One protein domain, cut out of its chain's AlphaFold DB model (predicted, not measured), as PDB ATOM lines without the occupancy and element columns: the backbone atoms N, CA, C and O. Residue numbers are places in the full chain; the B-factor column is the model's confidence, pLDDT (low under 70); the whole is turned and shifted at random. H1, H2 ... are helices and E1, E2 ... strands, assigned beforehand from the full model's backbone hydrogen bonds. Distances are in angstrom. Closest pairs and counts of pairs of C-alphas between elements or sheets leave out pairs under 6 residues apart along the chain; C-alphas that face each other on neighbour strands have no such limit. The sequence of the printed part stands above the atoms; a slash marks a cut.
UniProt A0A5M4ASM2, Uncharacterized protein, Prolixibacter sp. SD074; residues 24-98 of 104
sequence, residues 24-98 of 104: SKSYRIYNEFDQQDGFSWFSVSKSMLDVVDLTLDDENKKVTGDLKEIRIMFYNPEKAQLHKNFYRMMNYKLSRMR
ATOM      1  N   SER A  24      85.087 134.590 111.663       71.94
ATOM      2  CA  SER A  24      85.790 133.327 111.445       71.94
ATOM      3  C   SER A  24      85.901 132.516 112.744       71.94
ATOM      4  O   SER A  24      86.028 133.051 113.849       71.94
ATOM      5  N   LYS A  25      85.860 131.182 112.619       79.44
ATOM      6  CA  LYS A  25      85.922 130.263 113.768       79.44
ATOM      7  C   LYS A  25      87.179 130.472 114.622       79.44
ATOM      8  O   LYS A  25      87.095 130.313 115.835       79.44
ATOM      9  N   SER A  26      88.303 130.844 114.003       77.31
ATOM     10  CA  SER A  26      89.562 131.156 114.686       77.31
ATOM     11  C   SER A  26      89.476 132.446 115.502       77.31
ATOM     12  O   SER A  26      89.934 132.466 116.641       77.31
ATOM     13  N   TYR A  27      88.818 133.485 114.981       81.44
ATOM     14  CA  TYR A  27      88.638 134.749 115.701       81.44
ATOM     15  C   TYR A  27      87.782 134.587 116.960       81.44
ATOM     16  O   TYR A  27      88.005 135.256 117.962       81.44
ATOM     17  N   ARG A  28      86.823 133.656 116.933       83.12
ATOM     18  CA  ARG A  28      86.022 133.318 118.113       83.12
ATOM     19  C   ARG A  28      86.857 132.673 119.224       83.12
ATOM     20  O   ARG A  28      86.628 132.989 120.381       83.12
ATOM     21  N   ILE A  29      87.808 131.795 118.883       84.88
ATOM     22  CA  ILE A  29      88.743 131.222 119.871       84.88
ATOM     23  C   ILE A  29      89.622 132.334 120.437       84.88
ATOM     24  O   ILE A  29      89.778 132.432 121.645       84.88
ATOM     25  N   TYR A  30      90.158 133.188 119.564       85.44
ATOM     26  CA  TYR A  30      90.979 134.319 119.977       85.44
ATOM     27  C   TYR A  30      90.244 135.217 120.981       85.44
ATOM     28  O   TYR A  30      90.697 135.352 122.111       85.44
ATOM     29  N   ASN A  31      89.059 135.724 120.625       85.25
ATOM     30  CA  ASN A  31      88.275 136.612 121.489       85.25
ATOM     31  C   ASN A  31      87.930 135.998 122.856       85.25
ATOM     32  O   ASN A  31      87.727 136.727 123.819       85.25
ATOM     33  N   GLU A  32      87.823 134.673 122.941       84.94
ATOM     34  CA  GLU A  32      87.487 133.985 124.186       84.94
ATOM     35  C   GLU A  32      88.655 133.944 125.176       84.94
ATOM     36  O   GLU A  32      88.411 134.013 126.379       84.94
ATOM     37  N   PHE A  33      89.903 133.859 124.697       85.50
ATOM     38  CA  PHE A  33      91.089 133.725 125.556       85.50
ATOM     39  C   PHE A  33      92.040 134.934 125.526       85.50
ATOM     40  O   PHE A  33      92.994 134.951 126.292       85.50
ATOM     41  N   ASP A  34      91.821 135.942 124.677       82.56
ATOM     42  CA  ASP A  34      92.694 137.128 124.549       82.56
ATOM     43  C   ASP A  34      92.846 137.943 125.843       82.56
ATOM     44  O   ASP A  34      93.873 138.574 126.063       82.56
ATOM     45  N   GLN A  35      91.856 137.882 126.734       80.25
ATOM     46  CA  GLN A  35      91.835 138.654 127.983       80.25
ATOM     47  C   GLN A  35      91.844 137.774 129.236       80.25
ATOM     48  O   GLN A  35      91.529 138.244 130.327       80.25
ATOM     49  N   GLN A  36      92.152 136.485 129.087       83.88
ATOM     50  CA  GLN A  36      92.190 135.567 130.218       83.88
ATOM     51  C   GLN A  36      93.607 135.426 130.770       83.88
ATOM     52  O   GLN A  36      94.573 135.267 130.023       83.88
ATOM     53  N   ASP A  37      93.713 135.405 132.096       82.12
ATOM     54  CA  ASP A  37      94.981 135.161 132.771       82.12
ATOM     55  C   ASP A  37      95.572 133.801 132.382       82.12
ATOM     56  O   ASP A  37      94.885 132.780 132.297       82.12
ATOM     57  N   GLY A  38      96.883 133.800 132.142       82.94
ATOM     58  CA  GLY A  38      97.623 132.624 131.691       82.94
ATOM     59  C   GLY A  38      97.507 132.328 130.196       82.94
ATOM     60  O   GLY A  38      98.036 131.310 129.755       82.94
ATOM     61  N   PHE A  39      96.901 133.216 129.407       86.56
ATOM     62  CA  PHE A  39      96.966 133.174 127.950       86.56
ATOM     63  C   PHE A  39      97.802 134.332 127.415       86.56
ATOM     64  O   PHE A  39      97.762 135.453 127.916       86.56
ATOM     65  N   SER A  40      98.611 134.056 126.403       87.56
ATOM     66  CA  SER A  40      99.373 135.078 125.690       87.56
ATOM     67  C   SER A  40      99.321 134.789 124.204       87.56
ATOM     68  O   SER A  40      99.293 133.633 123.789       87.56
ATOM     69  N   TRP A  41      99.299 135.841 123.398       85.12
ATOM     70  CA  TRP A  41      99.108 135.727 121.961       85.12
ATOM     71  C   TRP A  41     100.250 136.395 121.221       85.12
ATOM     72  O   TRP A  41     100.657 137.507 121.547       85.12
ATOM     73  N   PHE A  42     100.743 135.711 120.199       86.31
ATOM     74  CA  PHE A  42     101.690 136.259 119.242       86.31
ATOM     75  C   PHE A  42     101.064 136.191 117.858       86.31
ATOM     76  O   PHE A  42     100.641 135.121 117.421       86.31
ATOM     77  N   SER A  43     100.962 137.328 117.179       83.62
ATOM     78  CA  SER A  43     100.396 137.415 115.838       83.62
ATOM     79  C   SER A  43     101.460 137.818 114.827       83.62
ATOM     80  O   SER A  43     102.254 138.726 115.061       83.62
ATOM     81  N   VAL A  44     101.451 137.142 113.682       81.31
ATOM     82  CA  VAL A  44     102.296 137.456 112.532       81.31
ATOM     83  C   VAL A  44     101.380 137.735 111.352       81.31
ATOM     84  O   VAL A  44     100.586 136.883 110.951       81.31
ATOM     85  N   SER A  45     101.438 138.952 110.822       81.19
ATOM     86  CA  SER A  45     100.641 139.352 109.663       81.19
ATOM     87  C   SER A  45     101.226 138.782 108.372       81.19
ATOM     88  O   SER A  45     102.422 138.506 108.288       81.19
ATOM     89  N   LYS A  46     100.394 138.664 107.331       71.44
ATOM     90  CA  LYS A  46     100.832 138.234 105.995       71.44
ATOM     91  C   LYS A  46     102.057 139.003 105.503       71.44
ATOM     92  O   LYS A  46     102.996 138.394 105.028       71.44
ATOM     93  N   SER A  47     102.095 140.320 105.705       68.00
ATOM     94  CA  SER A  47     103.219 141.156 105.272       68.00
ATOM     95  C   SER A  47     104.543 140.814 105.961       68.00
ATOM     96  O   SER A  47     105.594 141.093 105.403       68.00
ATOM     97  N   MET A  48     104.514 140.232 107.164       65.12
ATOM     98  CA  MET A  48     105.717 139.712 107.823       65.12
ATOM     99  C   MET A  48     106.053 138.291 107.352       65.12
ATOM    100  O   MET A  48     107.224 137.942 107.283       65.12
ATOM    101  N   LEU A  49     105.043 137.489 107.003       64.94
ATOM    102  CA  LEU A  49     105.216 136.135 106.464       64.94
ATOM    103  C   LEU A  49     105.719 136.132 105.018       64.94
ATOM    104  O   LEU A  49     106.527 135.291 104.669       64.94
ATOM    105  N   ASP A  50     105.311 137.099 104.200       60.31
ATOM    106  CA  ASP A  50     105.820 137.265 102.834       60.31
ATOM    107  C   ASP A  50     107.327 137.615 102.833       60.31
ATOM    108  O   ASP A  50     108.017 137.399 101.844       60.31
ATOM    109  N   VAL A  51     107.849 138.145 103.949       57.69
ATOM    110  CA  VAL A  51     109.285 138.414 104.161       57.69
ATOM    111  C   VAL A  51     110.017 137.190 104.731       57.69
ATOM    112  O   VAL A  51     111.231 137.065 104.580       57.69
ATOM    113  N   VAL A  52     109.289 136.278 105.382       54.31
ATOM    114  CA  VAL A  52     109.801 135.072 106.044       54.31
ATOM    115  C   VAL A  52     109.142 133.875 105.371       54.31
ATOM    116  O   VAL A  52     108.176 133.334 105.900       54.31
ATOM    117  N   ASP A  53     109.624 133.514 104.180       52.12
ATOM    118  CA  ASP A  53     109.143 132.376 103.385       52.12
ATOM    119  C   ASP A  53     108.865 131.162 104.295       52.12
ATOM    120  O   ASP A  53     109.776 130.493 104.789       52.12
ATOM    121  N   LEU A  54     107.586 130.915 104.596       53.56
ATOM    122  CA  LEU A  54     107.164 129.819 105.465       53.56
ATOM    123  C   LEU A  54     107.190 128.521 104.657       53.56
ATOM    124  O   LEU A  54     106.157 128.030 104.196       53.56
ATOM    125  N   THR A  55     108.372 127.938 104.500       53.00
ATOM    126  CA  THR A  55     108.529 126.555 104.037       53.00
ATOM    127  C   THR A  55     108.091 125.596 105.145       53.00
ATOM    128  O   THR A  55     108.884 125.169 105.980       53.00
ATOM    129  N   LEU A  56     106.792 125.293 105.181       50.81
ATOM    130  CA  LEU A  56     106.190 124.251 106.018       50.81
ATOM    131  C   LEU A  56     106.337 122.884 105.321       50.81
ATOM    132  O   LEU A  56     105.387 122.423 104.697       50.81
ATOM    133  N   ASP A  57     107.527 122.286 105.448       44.97
ATOM    134  CA  ASP A  57     107.926 120.921 105.049       44.97
ATOM    135  C   ASP A  57     107.699 120.471 103.582       44.97
ATOM    136  O   ASP A  57     106.795 120.900 102.864       44.97
ATOM    137  N   ASP A  58     108.551 119.531 103.157       50.00
ATOM    138  CA  ASP A  58     108.796 119.030 101.788       50.00
ATOM    139  C   ASP A  58     107.578 118.484 101.003       50.00
ATOM    140  O   ASP A  58     107.691 118.141  99.825       50.00
ATOM    141  N   GLU A  59     106.384 118.421 101.600       51.00
ATOM    142  CA  GLU A  59     105.182 117.848 100.972       51.00
ATOM    143  C   GLU A  59     104.310 118.847 100.194       51.00
ATOM    144  O   GLU A  59     103.209 118.494  99.762       51.00
ATOM    145  N   ASN A  60     104.769 120.082  99.961       51.19
ATOM    146  CA  ASN A  60     104.125 121.022  99.026       51.19
ATOM    147  C   ASN A  60     102.611 121.235  99.282       51.19
ATOM    148  O   ASN A  60     101.827 121.516  98.366       51.19
ATOM    149  N   LYS A  61     102.159 121.103 100.538       51.69
ATOM    150  CA  LYS A  61     100.756 121.318 100.913       51.69
ATOM    151  C   LYS A  61     100.463 122.815 100.919       51.69
ATOM    152  O   LYS A  61     100.557 123.487 101.941       51.69
ATOM    153  N   LYS A  62     100.095 123.345  99.752       49.72
ATOM    154  CA  LYS A  62      99.692 124.745  99.593       49.72
ATOM    155  C   LYS A  62      98.379 125.018 100.323       49.72
ATOM    156  O   LYS A  62      97.340 124.443 100.005       49.72
ATOM    157  N   VAL A  63      98.418 125.956 101.265       55.16
ATOM    158  CA  VAL A  63      97.219 126.580 101.831       55.16
ATOM    159  C   VAL A  63      96.652 127.524 100.766       55.16
ATOM    160  O   VAL A  63      97.188 128.600 100.536       55.16
ATOM    161  N   THR A  64      95.587 127.119 100.075       52.41
ATOM    162  CA  THR A  64      94.981 127.864  98.948       52.41
ATOM    163  C   THR A  64      94.014 128.981  99.376       52.41
ATOM    164  O   THR A  64      93.139 129.373  98.610       52.41
ATOM    165  N   GLY A  65      94.148 129.495 100.602       57.16
ATOM    166  CA  GLY A  65      93.325 130.589 101.124       57.16
ATOM    167  C   GLY A  65      94.126 131.874 101.311       57.16
ATOM    168  O   GLY A  65      95.329 131.818 101.559       57.16
ATOM    169  N   ASP A  66      93.450 133.025 101.252       64.56
ATOM    170  CA  ASP A  66      94.050 134.317 101.596       64.56
ATOM    171  C   ASP A  66      94.450 134.332 103.079       64.56
ATOM    172  O   ASP A  66      93.648 134.608 103.978       64.56
ATOM    173  N   LEU A  67      95.712 133.996 103.348       68.75
ATOM    174  CA  LEU A  67      96.289 134.049 104.682       68.75
ATOM    175  C   LEU A  67      96.471 135.515 105.078       68.75
ATOM    176  O   LEU A  67      97.340 136.193 104.549       68.75
ATOM    177  N   LYS A  68      95.646 136.013 105.999       74.94
ATOM    178  CA  LYS A  68      95.738 137.397 106.495       74.94
ATOM    179  C   LYS A  68      96.735 137.539 107.647       74.94
ATOM    180  O   LYS A  68      97.488 138.508 107.708       74.94
ATOM    181  N   GLU A  69      96.716 136.581 108.565       79.44
ATOM    182  CA  GLU A  69      97.543 136.553 109.770       79.44
ATOM    183  C   GLU A  69      97.588 135.135 110.354       79.44
ATOM    184  O   GLU A  69      96.621 134.374 110.244       79.44
ATOM    185  N   ILE A  70      98.694 134.801 111.010       82.19
ATOM    186  CA  ILE A  70      98.834 133.630 111.876       82.19
ATOM    187  C   ILE A  70      98.835 134.131 113.317       82.19
ATOM    188  O   ILE A  70      99.577 135.049 113.653       82.19
ATOM    189  N   ARG A  71      98.021 133.523 114.185       84.81
ATOM    190  CA  ARG A  71      98.042 133.778 115.631       84.81
ATOM    191  C   ARG A  71      98.451 132.514 116.369       84.81
ATOM    192  O   ARG A  71      97.831 131.467 116.191       84.81
ATOM    193  N   ILE A  72      99.464 132.635 117.213       86.38
ATOM    194  CA  ILE A  72      99.978 131.584 118.082       86.38
ATOM    195  C   ILE A  72      99.512 131.894 119.504       86.38
ATOM    196  O   ILE A  72      99.767 132.978 120.027       86.38
ATOM    197  N   MET A  73      98.808 130.938 120.107       87.25
ATOM    198  CA  MET A  73      98.351 131.009 121.492       87.25
ATOM    199  C   MET A  73      99.334 130.269 122.392       87.25
ATOM    200  O   MET A  73      99.546 129.067 122.226       87.25
ATOM    201  N   PHE A  74      99.870 130.963 123.383       85.81
ATOM    202  CA  PHE A  74     100.640 130.386 124.471       85.81
ATOM    203  C   PHE A  74      99.743 130.237 125.694       85.81
ATOM    204  O   PHE A  74      99.066 131.179 126.104       85.81
ATOM    205  N   TYR A  75      99.746 129.040 126.273       86.56
ATOM    206  CA  TYR A  75      98.979 128.705 127.465       86.56
ATOM    207  C   TYR A  75      99.931 128.417 128.627       86.56
ATOM    208  O   TYR A  75     100.768 127.519 128.535       86.56
ATOM    209  N   ASN A  76      99.789 129.165 129.720       86.19
ATOM    210  CA  ASN A  76     100.503 128.960 130.973       86.19
ATOM    211  C   ASN A  76      99.538 128.397 132.039       86.19
ATOM    212  O   ASN A  76      98.739 129.156 132.596       86.19
ATOM    213  N   PRO A  77      99.633 127.097 132.376       81.31
ATOM    214  CA  PRO A  77      98.721 126.445 133.314       81.31
ATOM    215  C   PRO A  77      98.861 126.924 134.766       81.31
ATOM    216  O   PRO A  77      97.908 126.795 135.529       81.31
ATOM    217  N   GLU A  78     100.012 127.471 135.162       81.44
ATOM    218  CA  GLU A  78     100.235 127.967 136.530       81.44
ATOM    219  C   GLU A  78      99.494 129.283 136.775       81.44
ATOM    220  O   GLU A  78      99.000 129.543 137.872       81.44
ATOM    221  N   LYS A  79      99.389 130.106 135.727       79.81
ATOM    222  CA  LYS A  79      98.687 131.395 135.759       79.81
ATOM    223  C   LYS A  79      97.211 131.260 135.379       79.81
ATOM    224  O   LYS A  79      96.382 132.009 135.884       79.81
ATOM    225  N   ALA A  80      96.864 130.277 134.548       72.44
ATOM    226  CA  ALA A  80      95.494 130.002 134.131       72.44
ATOM    227  C   ALA A  80      94.749 129.140 135.165       72.44
ATOM    228  O   ALA A  80      94.411 127.978 134.922       72.44
ATOM    229  N   GLN A  81      94.448 129.718 136.331       67.12
ATOM    230  CA  GLN A  81      93.725 129.028 137.411       67.12
ATOM    231  C   GLN A  81      92.362 128.451 136.963       67.12
ATOM    232  O   GLN A  81      91.869 127.482 137.543       67.12
ATOM    233  N   LEU A  82      91.774 129.012 135.900       63.62
ATOM    234  CA  LEU A  82      90.447 128.674 135.376       63.62
ATOM    235  C   LEU A  82      90.391 127.400 134.511       63.62
ATOM    236  O   LEU A  82      89.292 126.897 134.274       63.62
ATOM    237  N   HIS A  83      91.521 126.823 134.069       68.00
ATOM    238  CA  HIS A  83      91.496 125.762 133.043       68.00
ATOM    239  C   HIS A  83      92.347 124.525 133.349       68.00
ATOM    240  O   HIS A  83      93.074 124.027 132.494       68.00
ATOM    241  N   LYS A  84      92.179 123.907 134.526       72.94
ATOM    242  CA  LYS A  84      92.832 122.610 134.843       72.94
ATOM    243  C   LYS A  84      92.616 121.523 133.774       72.94
ATOM    244  O   LYS A  84      93.462 120.659 133.592       72.94
ATOM    245  N   ASN A  85      91.500 121.587 133.040       82.69
ATOM    246  CA  ASN A  85      91.154 120.670 131.947       82.69
ATOM    247  C   ASN A  85      91.257 121.315 130.550       82.69
ATOM    248  O   ASN A  85      90.567 120.871 129.624       82.69
ATOM    249  N   PHE A  86      92.091 122.350 130.390       84.56
ATOM    250  CA  PHE A  86      92.198 123.156 129.169       84.56
ATOM    251  C   PHE A  86      92.298 122.312 127.895       84.56
ATOM    252  O   PHE A  86      91.486 122.459 126.985       84.56
ATOM    253  N   TYR A  87      93.236 121.364 127.853       84.88
ATOM    254  CA  TYR A  87      93.476 120.524 126.678       84.88
ATOM    255  C   TYR A  87      92.256 119.684 126.285       84.88
ATOM    256  O   TYR A  87      91.929 119.566 125.103       84.88
ATOM    257  N   ARG A  88      91.532 119.138 127.270       87.69
ATOM    258  CA  ARG A  88      90.312 118.356 127.028       87.69
ATOM    259  C   ARG A  88      89.192 119.240 126.483       87.69
ATOM    260  O   ARG A  88      88.529 118.862 125.518       87.69
ATOM    261  N   MET A  89      89.005 120.418 127.079       87.75
ATOM    262  CA  MET A  89      88.036 121.413 126.617       87.75
ATOM    263  C   MET A  89      88.355 121.874 125.190       87.75
ATOM    264  O   MET A  89      87.463 121.908 124.340       87.75
ATOM    265  N   MET A  90      89.622 122.183 124.909       87.38
ATOM    266  CA  MET A  90      90.061 122.653 123.601       87.38
ATOM    267  C   MET A  90      89.872 121.574 122.533       87.38
ATOM    268  O   MET A  90      89.292 121.859 121.489       87.38
ATOM    269  N   ASN A  91      90.240 120.319 122.811       86.75
ATOM    270  CA  ASN A  91      89.996 119.201 121.891       86.75
ATOM    271  C   ASN A  91      88.506 119.026 121.569       86.75
ATOM    272  O   ASN A  91      88.145 118.845 120.406       86.75
ATOM    273  N   TYR A  92      87.632 119.127 122.575       86.69
ATOM    274  CA  TYR A  92      86.184 119.069 122.364       86.69
ATOM    275  C   TYR A  92      85.666 120.247 121.522       86.69
ATOM    276  O   TYR A  92      84.820 120.082 120.641       86.69
ATOM    277  N   LYS A  93      86.181 121.456 121.766       87.19
ATOM    278  CA  LYS A  93      85.783 122.651 121.017       87.19
ATOM    279  C   LYS A  93      86.252 122.574 119.560       87.19
ATOM    280  O   LYS A  93      85.464 122.833 118.647       87.19
ATOM    281  N   LEU A  94      87.502 122.176 119.329       87.69
ATOM    282  CA  LEU A  94      88.090 122.016 117.997       87.69
ATOM    283  C   LEU A  94      87.365 120.936 117.182       87.69
ATOM    284  O   LEU A  94      87.045 121.178 116.013       87.69
ATOM    285  N   SER A  95      87.016 119.801 117.801       84.62
ATOM    286  CA  SER A  95      86.264 118.732 117.132       84.62
ATOM    287  C   SER A  95      84.857 119.188 116.725       84.62
ATOM    288  O   SER A  95      84.468 118.998 115.570       84.62
ATOM    289  N   ARG A  96      84.133 119.907 117.600       85.81
ATOM    290  CA  ARG A  96      82.843 120.542 117.256       85.81
ATOM    291  C   ARG A  96      82.956 121.536 116.103       85.81
ATOM    292  O   ARG A  96      82.039 121.668 115.297       85.81
ATOM    293  N   MET A  97      84.077 122.242 116.008       83.56
ATOM    294  CA  MET A  97      84.329 123.194 114.927       83.56
ATOM    295  C   MET A  97      84.807 122.539 113.621       83.56
ATOM    296  O   MET A  97      84.949 123.258 112.625       83.56
ATOM    297  N   ARG A  98      84.944 121.203 113.588       83.38
ATOM    298  CA  ARG A  98      85.441 120.387 112.464       83.38
ATOM    299  C   ARG A  98      86.913 120.642 112.115       83.38
ATOM    300  O   ARG A  98      87.310 120.427 110.972       83.38
TER     301      ARG A  98
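AT A GLANCE: This is residues 24 to 98 of the 104 residues of an uncharacterized protein of Prolixibacter sp. SD074 (UniProt A0A5M4ASM2). A long ribbon of two antiparallel strands, E1 and E2, makes the length of this loose model, with H1 over one face of it and H3 farther out, near H1. At one end of the ribbon sits the short H2, and beyond it residues 50 to 65 stick out as a free loop. The printed part has 75 residues, with three named helices and two named strands in the order H1 E1 H2 E2 H3, a mixed class of helices and strands. The whole is loose, with a radius of gyration of the C-alphas of 14.8 A, and elongated, spanning 39 by 25 by 24 A.

IN THESE COORDINATES: Find C-alpha 39 at (96.966, 133.174, 127.950), where E1, residues 39 to 45, begins its 19.6 A. E2, residues 69 to 75, covers 19.4 A. H1 is residues 25 to 33, from C-alpha 25 at (85.922, 130.263, 113.768), and H2 is residues 46 to 49. H3, residues 86 to 96, runs 15.4 A to C-alpha 96 at (82.843, 120.542, 117.256).

HOW THE PARTS SIT: Look first at E1 and E2, antiparallel neighbours at 163 degrees; N 42 and O 72 are 2.9 A apart and N 70 and O 44 2.8 A, within hydrogen-bond range. H1 and E2 are near each other, with 9 pairs of C-alphas within 10 A. H1 and H3 are near each other, with 5 such pairs. The closest C-alphas of H2 and E2, Lys 46 and Glu 69, are 5.3 A apart. H2 is apart from H1 and H3. Every O i to N i+4 pair is within range in H1 and H3; H2 is too short for one.

THE WHOLE: The C-alphas of Asn 60 and Gln 81, the two farthest apart, are separated by 40.6 A. The printed part has no cut. The link from H2 to E2, 19 residues, is long. Look for pLDDT under 70 at residues 47 to 67 and 81 to 83.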